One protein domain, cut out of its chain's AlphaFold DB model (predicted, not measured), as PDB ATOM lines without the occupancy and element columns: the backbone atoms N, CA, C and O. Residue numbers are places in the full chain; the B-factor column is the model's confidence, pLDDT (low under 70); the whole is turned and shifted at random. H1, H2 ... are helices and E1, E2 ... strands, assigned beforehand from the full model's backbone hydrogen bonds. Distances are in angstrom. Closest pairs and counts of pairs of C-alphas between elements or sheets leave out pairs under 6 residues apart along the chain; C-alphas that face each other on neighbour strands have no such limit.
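Overview. This is residues 337 to 423 of the 735 residues of the protein "Vgr" of Pseudogulbenkiania ferrooxidans EGD-HP2 (UniProt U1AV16). A long helix, H1, runs along the length of a loose, elongated model, and the short helix H2 packs on its first part, running back the opposite way. After H1 the chain folds back into a small hairpin of strands, E1 and E2, while past H2 a long loop, residues 397 to 420, reaches toward the other end of the long axis before the short strand E3. The printed part has 87 residues with two named helices and three named strands, in the order H1, E1, E2, H2, E3; the sheet E1 - E2 is antiparallel. The class is mixed, helices and strands, with under half of the residues in named elements. The whole is loose, with a radius of gyration of the C-alphas of 15.1 A and spans of 48 by 26 by 21 A.

Along the chain. H1 is residues 338 to 360, 32.9 A long, beginning at C-alpha 338 (-27.597, 18.967, 56.565). E1 is residues 371 to 373, 6.5 A, and E2 residues 379 to 382, 8.4 A. H2 is residues 388 to 396, 12.9 A. E3, residues 421 to 423, 6.7 A, ends at C-alpha 423 (-39.895, 19.086, 53.151).

Arrangement. H1 touches H2 with residues 341 to 348 alone, at a shallow tilt of 21 degrees, opposite ways; their closest C-alphas, Leu 344 and Ala 392, are 6.1 A apart. In both helices every O i to N i+4 pair is within hydrogen-bond range. E1 and E2 form a hairpin, antiparallel at 141 degrees, with N 372 and O 381 at 2.9 A. H1 and E2 are apart. E3 pairs with no named strand; its Ile 422 and Ala 340 of H1 have the closest C-alphas, 7.7 A apart.

Size, cuts and confidence. The farthest C-alphas, Leu 362 and Asn 403, are 48.4 A apart. The printed part has no cut. The link H2 to E3, 24 residues, is long. Mean pLDDT of the printed part is 91.8; residues 411 to 412 are under 70.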
ATOM      1  N   ARG A 337     -29.689  22.569  56.838       94.62
ATOM      2  CA  ARG A 337     -30.412  21.523  56.081       94.62
ATOM      3  C   ARG A 337     -29.574  20.266  55.854       94.62
ATOM      4  O   ARG A 337     -29.776  19.539  54.885       94.62
ATOM      5  N   GLU A 338     -28.581  20.037  56.700       94.25
ATOM      6  CA  GLU A 338     -27.597  18.967  56.565       94.25
ATOM      7  C   GLU A 338     -28.269  17.588  56.541       94.25
ATOM      8  O   GLU A 338     -27.864  16.712  55.774       94.25
ATOM      9  N   HIS A 339     -29.333  17.399  57.331       94.75
ATOM     10  CA  HIS A 339     -30.103  16.159  57.316       94.75
ATOM     11  C   HIS A 339     -30.905  16.008  56.017       94.75
ATOM     12  O   HIS A 339     -30.804  14.961  55.378       94.75
ATOM     13  N   ALA A 340     -31.635  17.043  55.584       96.88
ATOM     14  CA  ALA A 340     -32.346  17.028  54.302       96.88
ATOM     15  C   ALA A 340     -31.407  16.729  53.116       96.88
ATOM     16  O   ALA A 340     -31.728  15.887  52.277       96.88
ATOM     17  N   GLN A 341     -30.225  17.359  53.081       97.06
ATOM     18  CA  GLN A 341     -29.191  17.087  52.078       97.06
ATOM     19  C   GLN A 341     -28.737  15.625  52.134       97.06
ATOM     20  O   GLN A 341     -28.727  14.955  51.109       97.06
ATOM     21  N   SER A 342     -28.433  15.105  53.327       97.44
ATOM     22  CA  SER A 342     -27.980  13.717  53.496       97.44
ATOM     23  C   SER A 342     -29.021  12.695  53.014       97.44
ATOM     24  O   SER A 342     -28.660  11.676  52.429       97.44
ATOM     25  N   GLN A 343     -30.315  12.953  53.237       97.56
ATOM     26  CA  GLN A 343     -31.394  12.088  52.742       97.56
ATOM     27  C   GLN A 343     -31.512  12.131  51.215       97.56
ATOM     28  O   GLN A 343     -31.698  11.087  50.586       97.56
ATOM     29  N   LEU A 344     -31.371  13.316  50.613       97.50
ATOM     30  CA  LEU A 344     -31.399  13.475  49.160       97.50
ATOM     31  C   LEU A 344     -30.179  12.820  48.493       97.50
ATOM     32  O   LEU A 344     -30.346  12.102  47.507       97.50
ATOM     33  N   ASP A 345     -28.987  12.976  49.074       97.88
ATOM     34  CA  ASP A 345     -27.758  12.317  48.619       97.88
ATOM     35  C   ASP A 345     -27.898  10.788  48.676       97.88
ATOM     36  O   ASP A 345     -27.582  10.089  47.714       97.88
ATOM     37  N   ALA A 346     -28.450  10.246  49.768       98.06
ATOM     38  CA  ALA A 346     -28.663   8.807  49.899       98.06
ATOM     39  C   ALA A 346     -29.714   8.268  48.908       98.06
ATOM     40  O   ALA A 346     -29.550   7.169  48.371       98.06
ATOM     41  N   ALA A 347     -30.779   9.031  48.636       97.94
ATOM     42  CA  ALA A 347     -31.773   8.677  47.623       97.94
ATOM     43  C   ALA A 347     -31.164   8.655  46.212       97.94
ATOM     44  O   ALA A 347     -31.439   7.744  45.426       97.94
ATOM     45  N   LEU A 348     -30.301   9.625  45.910       98.06
ATOM     46  CA  LEU A 348     -29.563   9.701  44.658       98.06
ATOM     47  C   LEU A 348     -28.583   8.534  44.493       98.06
ATOM     48  O   LEU A 348     -28.619   7.864  43.463       98.06
ATOM     49  N   SER A 349     -27.776   8.227  45.514       98.06
ATOM     50  CA  SER A 349     -26.843   7.092  45.469       98.06
ATOM     51  C   SER A 349     -27.560   5.751  45.285       98.06
ATOM     52  O   SER A 349     -27.128   4.932  44.475       98.06
ATOM     53  N   LEU A 350     -28.681   5.525  45.984       97.44
ATOM     54  CA  LEU A 350     -29.484   4.309  45.811       97.44
ATOM     55  C   LEU A 350     -30.037   4.195  44.385       97.44
ATOM     56  O   LEU A 350     -29.989   3.126  43.777       97.44
ATOM     57  N   SER A 351     -30.538   5.310  43.858       97.12
ATOM     58  CA  SER A 351     -31.078   5.402  42.504       97.12
ATOM     59  C   SER A 351     -30.019   5.088  41.446       97.12
ATOM     60  O   SER A 351     -30.281   4.304  40.539       97.12
ATOM     61  N   GLN A 352     -28.812   5.645  41.584       96.50
ATOM     62  CA  GLN A 352     -27.686   5.394  40.679       96.50
ATOM     63  C   GLN A 352     -27.231   3.929  40.721       96.50
ATOM     64  O   GLN A 352     -27.113   3.302  39.671       96.50
ATOM     65  N   ALA A 353     -27.048   3.355  41.915       95.56
ATOM     66  CA  ALA A 353     -26.592   1.971  42.063       95.56
ATOM     67  C   ALA A 353     -27.591   0.951  41.482       95.56
ATOM     68  O   ALA A 353     -27.200  -0.008  40.804       95.56
ATOM     69  N   LEU A 354     -28.893   1.154  41.718       95.44
ATOM     70  CA  LEU A 354     -29.931   0.294  41.146       95.44
ATOM     71  C   LEU A 354     -30.067   0.488  39.633       95.44
ATOM     72  O   LEU A 354     -30.233  -0.506  38.931       95.44
ATOM     73  N   ALA A 355     -29.953   1.719  39.127       93.75
ATOM     74  CA  ALA A 355     -29.994   2.001  37.692       93.75
ATOM     75  C   ALA A 355     -28.821   1.358  36.941       93.75
ATOM     76  O   ALA A 355     -29.030   0.755  35.891       93.75
ATOM     77  N   GLU A 356     -27.604   1.429  37.488       93.94
ATOM     78  CA  GLU A 356     -26.424   0.775  36.911       93.94
ATOM     79  C   GLU A 356     -26.620  -0.745  36.843       93.94
ATOM     80  O   GLU A 356     -26.426  -1.358  35.791       93.94
ATOM     81  N   THR A 357     -27.094  -1.350  37.938       94.75
ATOM     82  CA  THR A 357     -27.369  -2.794  37.989       94.75
ATOM     83  C   THR A 357     -28.470  -3.196  37.000       94.75
ATOM     84  O   THR A 357     -28.329  -4.200  36.305       94.75
ATOM     85  N   ALA A 358     -29.550  -2.414  36.917       95.06
ATOM     86  CA  ALA A 358     -30.663  -2.648  36.001       95.06
ATOM     87  C   ALA A 358     -30.201  -2.587  34.536       95.06
ATOM     88  O   ALA A 358     -30.450  -3.519  33.772       95.06
ATOM     89  N   THR A 359     -29.444  -1.546  34.180       93.81
ATOM     90  CA  THR A 359     -28.891  -1.349  32.830       93.81
ATOM     91  C   THR A 359     -27.967  -2.506  32.441       93.81
ATOM     92  O   THR A 359     -28.053  -3.038  31.335       93.81
ATOM     93  N   GLY A 360     -27.124  -2.969  33.372       94.12
ATOM     94  CA  GLY A 360     -26.268  -4.143  33.169       94.12
ATOM     95  C   GLY A 360     -27.033  -5.460  32.965       94.12
ATOM     96  O   GLY A 360     -26.467  -6.412  32.435       94.12
ATOM     97  N   GLN A 361     -28.309  -5.515  33.357       94.00
ATOM     98  CA  GLN A 361     -29.229  -6.643  33.159       94.00
ATOM     99  C   GLN A 361     -30.262  -6.367  32.052       94.00
ATOM    100  O   GLN A 361     -31.319  -6.993  32.026       94.00
ATOM    101  N   LEU A 362     -29.943  -5.447  31.130       93.44
ATOM    102  CA  LEU A 362     -30.746  -5.104  29.949       93.44
ATOM    103  C   LEU A 362     -32.116  -4.468  30.257       93.44
ATOM    104  O   LEU A 362     -32.974  -4.422  29.378       93.44
ATOM    105  N   ALA A 363     -32.335  -3.971  31.477       95.50
ATOM    106  CA  ALA A 363     -33.491  -3.136  31.800       95.50
ATOM    107  C   ALA A 363     -33.246  -1.669  31.389       95.50
ATOM    108  O   ALA A 363     -32.097  -1.251  31.228       95.50
ATOM    109  N   ASP A 364     -34.317  -0.881  31.240       93.75
ATOM    110  CA  ASP A 364     -34.191   0.526  30.830       93.75
ATOM    111  C   ASP A 364     -33.363   1.370  31.817       93.75
ATOM    112  O   ASP A 364     -33.441   1.202  33.038       93.75
ATOM    113  N   THR A 365     -32.586   2.302  31.264       91.69
ATOM    114  CA  THR A 365     -31.698   3.212  31.991       91.69
ATOM    115  C   THR A 365     -32.513   4.325  32.646       91.69
ATOM    116  O   THR A 365     -33.336   4.971  32.005       91.69
ATOM    117  N   MET A 366     -32.250   4.609  33.922       91.50
ATOM    118  CA  MET A 366     -32.918   5.694  34.649       91.50
ATOM    119  C   MET A 366     -32.123   7.010  34.582       91.50
ATOM    120  O   MET A 366     -30.950   7.043  34.962       91.50
ATOM    121  N   GLU A 367     -32.777   8.112  34.188       91.31
ATOM    122  CA  GLU A 367     -32.223   9.485  34.155       91.31
ATOM    123  C   GLU A 367     -31.999  10.062  35.573       91.31
ATOM    124  O   GLU A 367     -32.720  10.930  36.065       91.31
ATOM    125  N   THR A 368     -30.987   9.557  36.281       93.56
ATOM    126  CA  THR A 368     -30.603  10.052  37.621       93.56
ATOM    127  C   THR A 368     -29.671  11.262  37.573       93.56
ATOM    128  O   THR A 368     -29.621  12.052  38.521       93.56
ATOM    129  N   GLY A 369     -28.933  11.409  36.476       93.44
ATOM    130  CA  GLY A 369     -27.853  12.372  36.292       93.44
ATOM    131  C   GLY A 369     -28.010  13.201  35.017       93.44
ATOM    132  O   GLY A 369     -29.095  13.236  34.445       93.44
ATOM    133  N   PRO A 370     -26.930  13.857  34.560       92.62
ATOM    134  CA  PRO A 370     -26.995  14.753  33.413       92.62
ATOM    135  C   PRO A 370     -27.195  14.019  32.088       92.62
ATOM    136  O   PRO A 370     -27.518  14.670  31.111       92.62
ATOM    137  N   ASP A 371     -26.974  12.706  32.008       92.75
ATOM    138  CA  ASP A 371     -27.152  11.962  30.759       92.75
ATOM    139  C   ASP A 371     -28.646  11.848  30.406       92.75
ATOM    140  O   ASP A 371     -29.434  11.310  31.180       92.75
ATOM    141  N   GLU A 372     -29.018  12.335  29.223       91.38
ATOM    142  CA  GLU A 372     -30.360  12.182  28.654       91.38
ATOM    143  C   GLU A 372     -30.493  10.825  27.961       91.38
ATOM    144  O   GLU A 372     -29.594  10.419  27.220       91.38
ATOM    145  N   ILE A 373     -31.623  10.152  28.165       91.12
ATOM    146  CA  ILE A 373     -31.948   8.835  27.628       91.12
ATOM    147  C   ILE A 373     -33.092   8.981  26.617       91.12
ATOM    148  O   ILE A 373     -34.178   9.472  26.918       91.12
ATOM    149  N   GLY A 374     -32.829   8.576  25.376       87.88
ATOM    150  CA  GLY A 374     -33.792   8.617  24.285       87.88
ATOM    151  C   GLY A 374     -34.864   7.519  24.377       87.88
ATOM    152  O   GLY A 374     -34.755   6.598  25.189       87.88
ATOM    153  N   PRO A 375     -35.894   7.562  23.507       85.38
ATOM    154  CA  PRO A 375     -36.956   6.549  23.469       85.38
ATOM    155  C   PRO A 375     -36.463   5.122  23.181       85.38
ATOM    156  O   PRO A 375     -37.132   4.155  23.535       85.38
ATOM    157  N   ASP A 376     -35.302   4.991  22.536       87.12
ATOM    158  CA  ASP A 376     -34.603   3.733  22.255       87.12
ATOM    159  C   ASP A 376     -33.684   3.282  23.405       87.12
ATOM    160  O   ASP A 376     -32.892   2.356  23.234       87.12
ATOM    161  N   ASN A 377     -33.782   3.935  24.570       90.56
ATOM    162  CA  ASN A 377     -32.952   3.720  25.754       90.56
ATOM    163  C   ASN A 377     -31.449   4.039  25.546       90.56
ATOM    164  O   ASN A 377     -30.614   3.733  26.400       90.56
ATOM    165  N   ALA A 378     -31.074   4.681  24.432       89.81
ATOM    166  CA  ALA A 378     -29.706   5.125  24.183       89.81
ATOM    167  C   ALA A 378     -29.452   6.520  24.771       89.81
ATOM    168  O   ALA A 378     -30.364   7.328  24.936       89.81
ATOM    169  N   LYS A 379     -28.187   6.848  25.052       90.75
ATOM    170  CA  LYS A 379     -27.821   8.207  25.476       90.75
ATOM    171  C   LYS A 379     -28.029   9.188  24.319       90.75
ATOM    172  O   LYS A 379     -27.370   9.061  23.288       90.75
ATOM    173  N   ALA A 380     -28.898  10.174  24.509       88.81
ATOM    174  CA  ALA A 380     -29.246  11.171  23.498       88.81
ATOM    175  C   ALA A 380     -28.511  12.513  23.682       88.81
ATOM    176  O   ALA A 380     -28.410  13.294  22.736       88.81
ATOM    177  N   GLY A 381     -27.949  12.777  24.866       90.88
ATOM    178  CA  GLY A 381     -27.278  14.044  25.151       90.88
ATOM    179  C   GLY A 381     -26.995  14.262  26.631       90.88
ATOM    180  O   GLY A 381     -26.918  13.308  27.408       90.88
ATOM    181  N   LYS A 382     -26.828  15.536  27.012       92.38
ATOM    182  CA  LYS A 382     -26.752  15.958  28.412       92.38
ATOM    183  C   LYS A 382     -27.763  17.058  28.727       92.38
ATOM    184  O   LYS A 382     -27.853  18.028  27.978       92.38
ATOM    185  N   LYS A 383     -28.440  16.943  29.867       89.69
ATOM    186  CA  LYS A 383     -29.295  17.961  30.486       89.69
ATOM    187  C   LYS A 383     -28.580  18.591  31.679       89.69
ATOM    188  O   LYS A 383     -27.768  17.949  32.343       89.69
ATOM    189  N   THR A 384     -28.873  19.862  31.934       88.12
ATOM    190  CA  THR A 384     -28.315  20.621  33.065       88.12
ATOM    191  C   THR A 384     -29.225  20.628  34.289       88.12
ATOM    192  O   THR A 384     -28.753  20.904  35.387       88.12
ATOM    193  N   ASP A 385     -30.522  20.375  34.108       90.62
ATOM    194  CA  ASP A 385     -31.526  20.442  35.163       90.62
ATOM    195  C   ASP A 385     -32.579  19.328  35.058       90.62
ATOM    196  O   ASP A 385     -32.526  18.464  34.183       90.62
ATOM    197  N   GLY A 386     -33.491  19.303  36.034       88.81
ATOM    198  CA  GLY A 386     -34.652  18.411  36.069       88.81
ATOM    199  C   GLY A 386     -34.402  16.979  36.545       88.81
ATOM    200  O   GLY A 386     -35.319  16.359  37.088       88.81
ATOM    201  N   HIS A 387     -33.174  16.476  36.428       93.69
ATOM    202  CA  HIS A 387     -32.770  15.166  36.945       93.69
ATOM    203  C   HIS A 387     -32.497  15.179  38.465       93.69
ATOM    204  O   HIS A 387     -32.342  16.227  39.098       93.69
ATOM    205  N   LEU A 388     -32.412  13.994  39.086       95.31
ATOM    206  CA  LEU A 388     -32.282  13.866  40.548       95.31
ATOM    207  C   LEU A 388     -30.974  14.469  41.097       95.31
ATOM    208  O   LEU A 388     -31.006  15.166  42.109       95.31
ATOM    209  N   GLN A 389     -29.843  14.260  40.412       95.94
ATOM    210  CA  GLN A 389     -28.546  14.854  40.775       95.94
ATOM    211  C   GLN A 389     -28.601  16.395  40.818       95.94
ATOM    212  O   GLN A 389     -28.082  16.991  41.757       95.94
ATOM    213  N   HIS A 390     -29.316  17.039  39.885       94.75
ATOM    214  CA  HIS A 390     -29.475  18.493  39.865       94.75
ATOM    215  C   HIS A 390     -30.161  18.999  41.141       94.75
ATOM    216  O   HIS A 390     -29.737  20.007  41.697       94.75
ATOM    217  N   HIS A 391     -31.183  18.299  41.651       94.31
ATOM    218  CA  HIS A 391     -31.815  18.678  42.918       94.31
ATOM    219  C   HIS A 391     -30.852  18.581  44.108       94.31
ATOM    220  O   HIS A 391     -30.870  19.466  44.963       94.31
ATOM    221  N   ALA A 392     -30.007  17.545  44.160       95.62
ATOM    222  CA  ALA A 392     -29.003  17.393  45.215       95.62
ATOM    223  C   ALA A 392     -27.957  18.517  45.170       95.62
ATOM    224  O   ALA A 392     -27.655  19.125  46.200       95.62
ATOM    225  N   ASP A 393     -27.470  18.851  43.974       94.94
ATOM    226  CA  ASP A 393     -26.478  19.910  43.775       94.94
ATOM    227  C   ASP A 393     -27.071  21.302  44.024       94.94
ATOM    228  O   ASP A 393     -26.445  22.140  44.678       94.94
ATOM    229  N   ALA A 394     -28.303  21.546  43.569       94.94
ATOM    230  CA  ALA A 394     -29.023  22.791  43.815       94.94
ATOM    231  C   ALA A 394     -29.274  23.010  45.313       94.94
ATOM    232  O   ALA A 394     -29.094  24.126  45.796       94.94
ATOM    233  N   LEU A 395     -29.628  21.955  46.060       95.31
ATOM    234  CA  LEU A 395     -29.826  22.016  47.511       95.31
ATOM    235  C   LEU A 395     -28.524  22.362  48.253       95.31
ATOM    236  O   LEU A 395     -28.518  23.198  49.163       95.31
ATOM    237  N   LYS A 396     -27.406  21.786  47.801       94.00
ATOM    238  CA  LYS A 396     -26.066  22.043  48.337       94.00
ATOM    239  C   LYS A 396     -25.591  23.466  48.046       94.00
ATOM    240  O   LYS A 396     -25.002  24.109  48.913       94.00
ATOM    241  N   ALA A 397     -25.879  23.974  46.848       93.88
ATOM    242  CA  ALA A 397     -25.542  25.328  46.415       93.88
ATOM    243  C   ALA A 397     -26.517  26.403  46.927       93.88
ATOM    244  O   ALA A 397     -26.311  27.591  46.694       93.88
ATOM    245  N   TRP A 398     -27.592  26.016  47.620       93.56
ATOM    246  CA  TRP A 398     -28.786  26.850  47.761       93.56
ATOM    247  C   TRP A 398     -28.543  28.197  48.471       93.56
ATOM    248  O   TRP A 398     -29.207  29.180  48.154       93.56
ATOM    249  N   GLU A 399     -27.562  28.297  49.377       91.50
ATOM    250  CA  GLU A 399     -27.213  29.571  50.038       91.50
ATOM    251  C   GLU A 399     -26.251  30.473  49.251       91.50
ATOM    252  O   GLU A 399     -25.978  31.588  49.703       91.50
ATOM    253  N   ALA A 400     -25.728  30.025  48.105       91.94
ATOM    254  CA  ALA A 400     -24.771  30.809  47.340       91.94
ATOM    255  C   ALA A 400     -25.377  32.160  46.912       91.94
ATOM    256  O   ALA A 400     -26.499  32.242  46.401       91.94
ATOM    257  N   GLY A 401     -24.641  33.242  47.179       88.31
ATOM    258  CA  GLY A 401     -25.093  34.620  46.943       88.31
ATOM    259  C   GLY A 401     -26.057  35.200  47.992       88.31
ATOM    260  O   GLY A 401     -26.602  36.281  47.769       88.31
ATOM    261  N   SER A 402     -26.292  34.513  49.115       91.06
ATOM    262  CA  SER A 402     -27.065  35.039  50.252       91.06
ATOM    263  C   SER A 402     -26.171  35.712  51.306       91.06
ATOM    264  O   SER A 402     -24.944  35.617  51.268       91.06
ATOM    265  N   ASN A 403     -26.771  36.354  52.315       91.12
ATOM    266  CA  ASN A 403     -26.032  36.961  53.430       91.12
ATOM    267  C   ASN A 403     -25.308  35.943  54.345       91.12
ATOM    268  O   ASN A 403     -24.515  36.361  55.197       91.12
ATOM    269  N   THR A 404     -25.557  34.635  54.186       89.69
ATOM    270  CA  THR A 404     -24.859  33.558  54.911       89.69
ATOM    271  C   THR A 404     -23.692  32.939  54.135       89.69
ATOM    272  O   THR A 404     -22.926  32.181  54.730       89.69
ATOM    273  N   ASP A 405     -23.494  33.309  52.864       89.44
ATOM    274  CA  ASP A 405     -22.348  32.919  52.024       89.44
ATOM    275  C   ASP A 405     -21.374  34.097  51.831       89.44
ATOM    276  O   ASP A 405     -21.104  34.566  50.728       89.44
ATOM    277  N   LYS A 406     -20.853  34.626  52.943       82.69
ATOM    278  CA  LYS A 406     -19.985  35.821  52.930       82.69
ATOM    279  C   LYS A 406     -18.671  35.620  52.175       82.69
ATOM    280  O   LYS A 406     -18.138  36.575  51.621       82.69
ATOM    281  N   ASP A 407     -18.159  34.392  52.165       81.50
ATOM    282  CA  ASP A 407     -16.881  34.058  51.539       81.50
ATOM    283  C   ASP A 407     -17.029  33.640  50.063       81.50
ATOM    284  O   ASP A 407     -16.018  33.381  49.406       81.50
ATOM    285  N   GLY A 408     -18.262  33.512  49.546       79.25
ATOM    286  CA  GLY A 408     -18.523  32.985  48.200       79.25
ATOM    287  C   GLY A 408     -17.962  31.573  47.999       79.25
ATOM    288  O   GLY A 408     -17.452  31.241  46.921       79.25
ATOM    289  N   LYS A 409     -17.940  30.775  49.074       76.00
ATOM    290  CA  LYS A 409     -17.331  29.433  49.100       76.00
ATOM    291  C   LYS A 409     -18.349  28.337  48.813       76.00
ATOM    292  O   LYS A 409     -17.942  27.210  48.528       76.00
ATOM    293  N   THR A 410     -19.642  28.645  48.871       76.75
ATOM    294  CA  THR A 410     -20.694  27.684  48.546       76.75
ATOM    295  C   THR A 410     -20.714  27.417  47.035       76.75
ATOM    296  O   THR A 410     -20.769  28.349  46.243       76.75
ATOM    297  N   ALA A 411     -20.595  26.131  46.673       64.69
ATOM    298  CA  ALA A 411     -20.625  25.520  45.333       64.69
ATOM    299  C   ALA A 411     -20.702  26.487  44.126       64.69
ATOM    300  O   ALA A 411     -21.769  26.981  43.780       64.69
ATOM    301  N   LYS A 412     -19.570  26.689  43.433       66.75
ATOM    302  CA  LYS A 412     -19.446  27.631  42.297       66.75
ATOM    303  C   LYS A 412     -20.028  27.133  40.973       66.75
ATOM    304  O   LYS A 412     -20.213  27.930  40.060       66.75
ATOM    305  N   GLU A 413     -20.249  25.830  40.848       78.38
ATOM    306  CA  GLU A 413     -20.625  25.190  39.580       78.38
ATOM    307  C   GLU A 413     -22.144  25.116  39.371       78.38
ATOM    308  O   GLU A 413     -22.588  24.811  38.271       78.38
ATOM    309  N   GLN A 414     -22.935  25.445  40.399       87.69
ATOM    310  CA  GLN A 414     -24.395  25.401  40.376       87.69
ATOM    311  C   GLN A 414     -24.973  26.743  40.832       87.69
ATOM    312  O   GLN A 414     -24.470  27.360  41.771       87.69
ATOM    313  N   ALA A 415     -26.043  27.206  40.182       88.12
ATOM    314  CA  ALA A 415     -26.700  28.449  40.582       88.12
ATOM    315  C   ALA A 415     -27.265  28.331  42.011       88.12
ATOM    316  O   ALA A 415     -27.995  27.385  42.311       88.12
ATOM    317  N   GLY A 416     -26.946  29.300  42.875       91.38
ATOM    318  CA  GLY A 416     -27.523  29.415  44.216       91.38
ATOM    319  C   GLY A 416     -28.952  29.953  44.209       91.38
ATOM    320  O   GLY A 416     -29.462  30.379  43.176       91.38
ATOM    321  N   GLN A 417     -29.595  29.958  45.380       92.88
ATOM    322  CA  GLN A 417     -30.917  30.566  45.593       92.88
ATOM    323  C   GLN A 417     -32.012  30.088  44.622       92.88
ATOM    324  O   GLN A 417     -32.956  30.823  44.322       92.88
ATOM    325  N   GLN A 418     -31.897  28.849  44.135       94.88
ATOM    326  CA  GLN A 418     -32.924  28.244  43.297       94.88
ATOM    327  C   GLN A 418     -34.245  28.094  44.065       94.88
ATOM    328  O   GLN A 418     -34.231  27.853  45.274       94.88
ATOM    329  N   PRO A 419     -35.401  28.215  43.389       95.81
ATOM    330  CA  PRO A 419     -36.719  28.170  44.019       95.81
ATOM    331  C   PRO A 419     -37.149  26.736  44.385       95.81
ATOM    332  O   PRO A 419     -38.142  26.221  43.877       95.81
ATOM    333  N   LEU A 420     -36.400  26.077  45.271       95.75
ATOM    334  CA  LEU A 420     -36.690  24.726  45.755       95.75
ATOM    335  C   LEU A 420     -37.709  24.753  46.904       95.75
ATOM    336  O   LEU A 420     -37.643  25.625  47.768       95.75
ATOM    337  N   LEU A 421     -38.609  23.769  46.961       97.44
ATOM    338  CA  LEU A 421     -39.396  23.456  48.159       97.44
ATOM    339  C   LEU A 421     -38.862  22.161  48.770       97.44
ATOM    340  O   LEU A 421     -38.987  21.100  48.163       97.44
ATOM    341  N   ILE A 422     -38.299  22.248  49.973       97.50
ATOM    342  CA  ILE A 422     -37.765  21.093  50.701       97.50
ATOM    343  C   ILE A 422     -38.633  20.823  51.922       97.50
ATOM    344  O   ILE A 422     -38.795  21.691  52.781       97.50
ATOM    345  N   LEU A 423     -39.177  19.608  51.992       97.62
ATOM    346  CA  LEU A 423     -39.895  19.086  53.151       97.62
ATOM    347  C   LEU A 423     -38.989  18.071  53.851       97.62
ATOM    348  O   LEU A 423     -38.625  17.068  53.241       97.62
TER     349      LEU A 423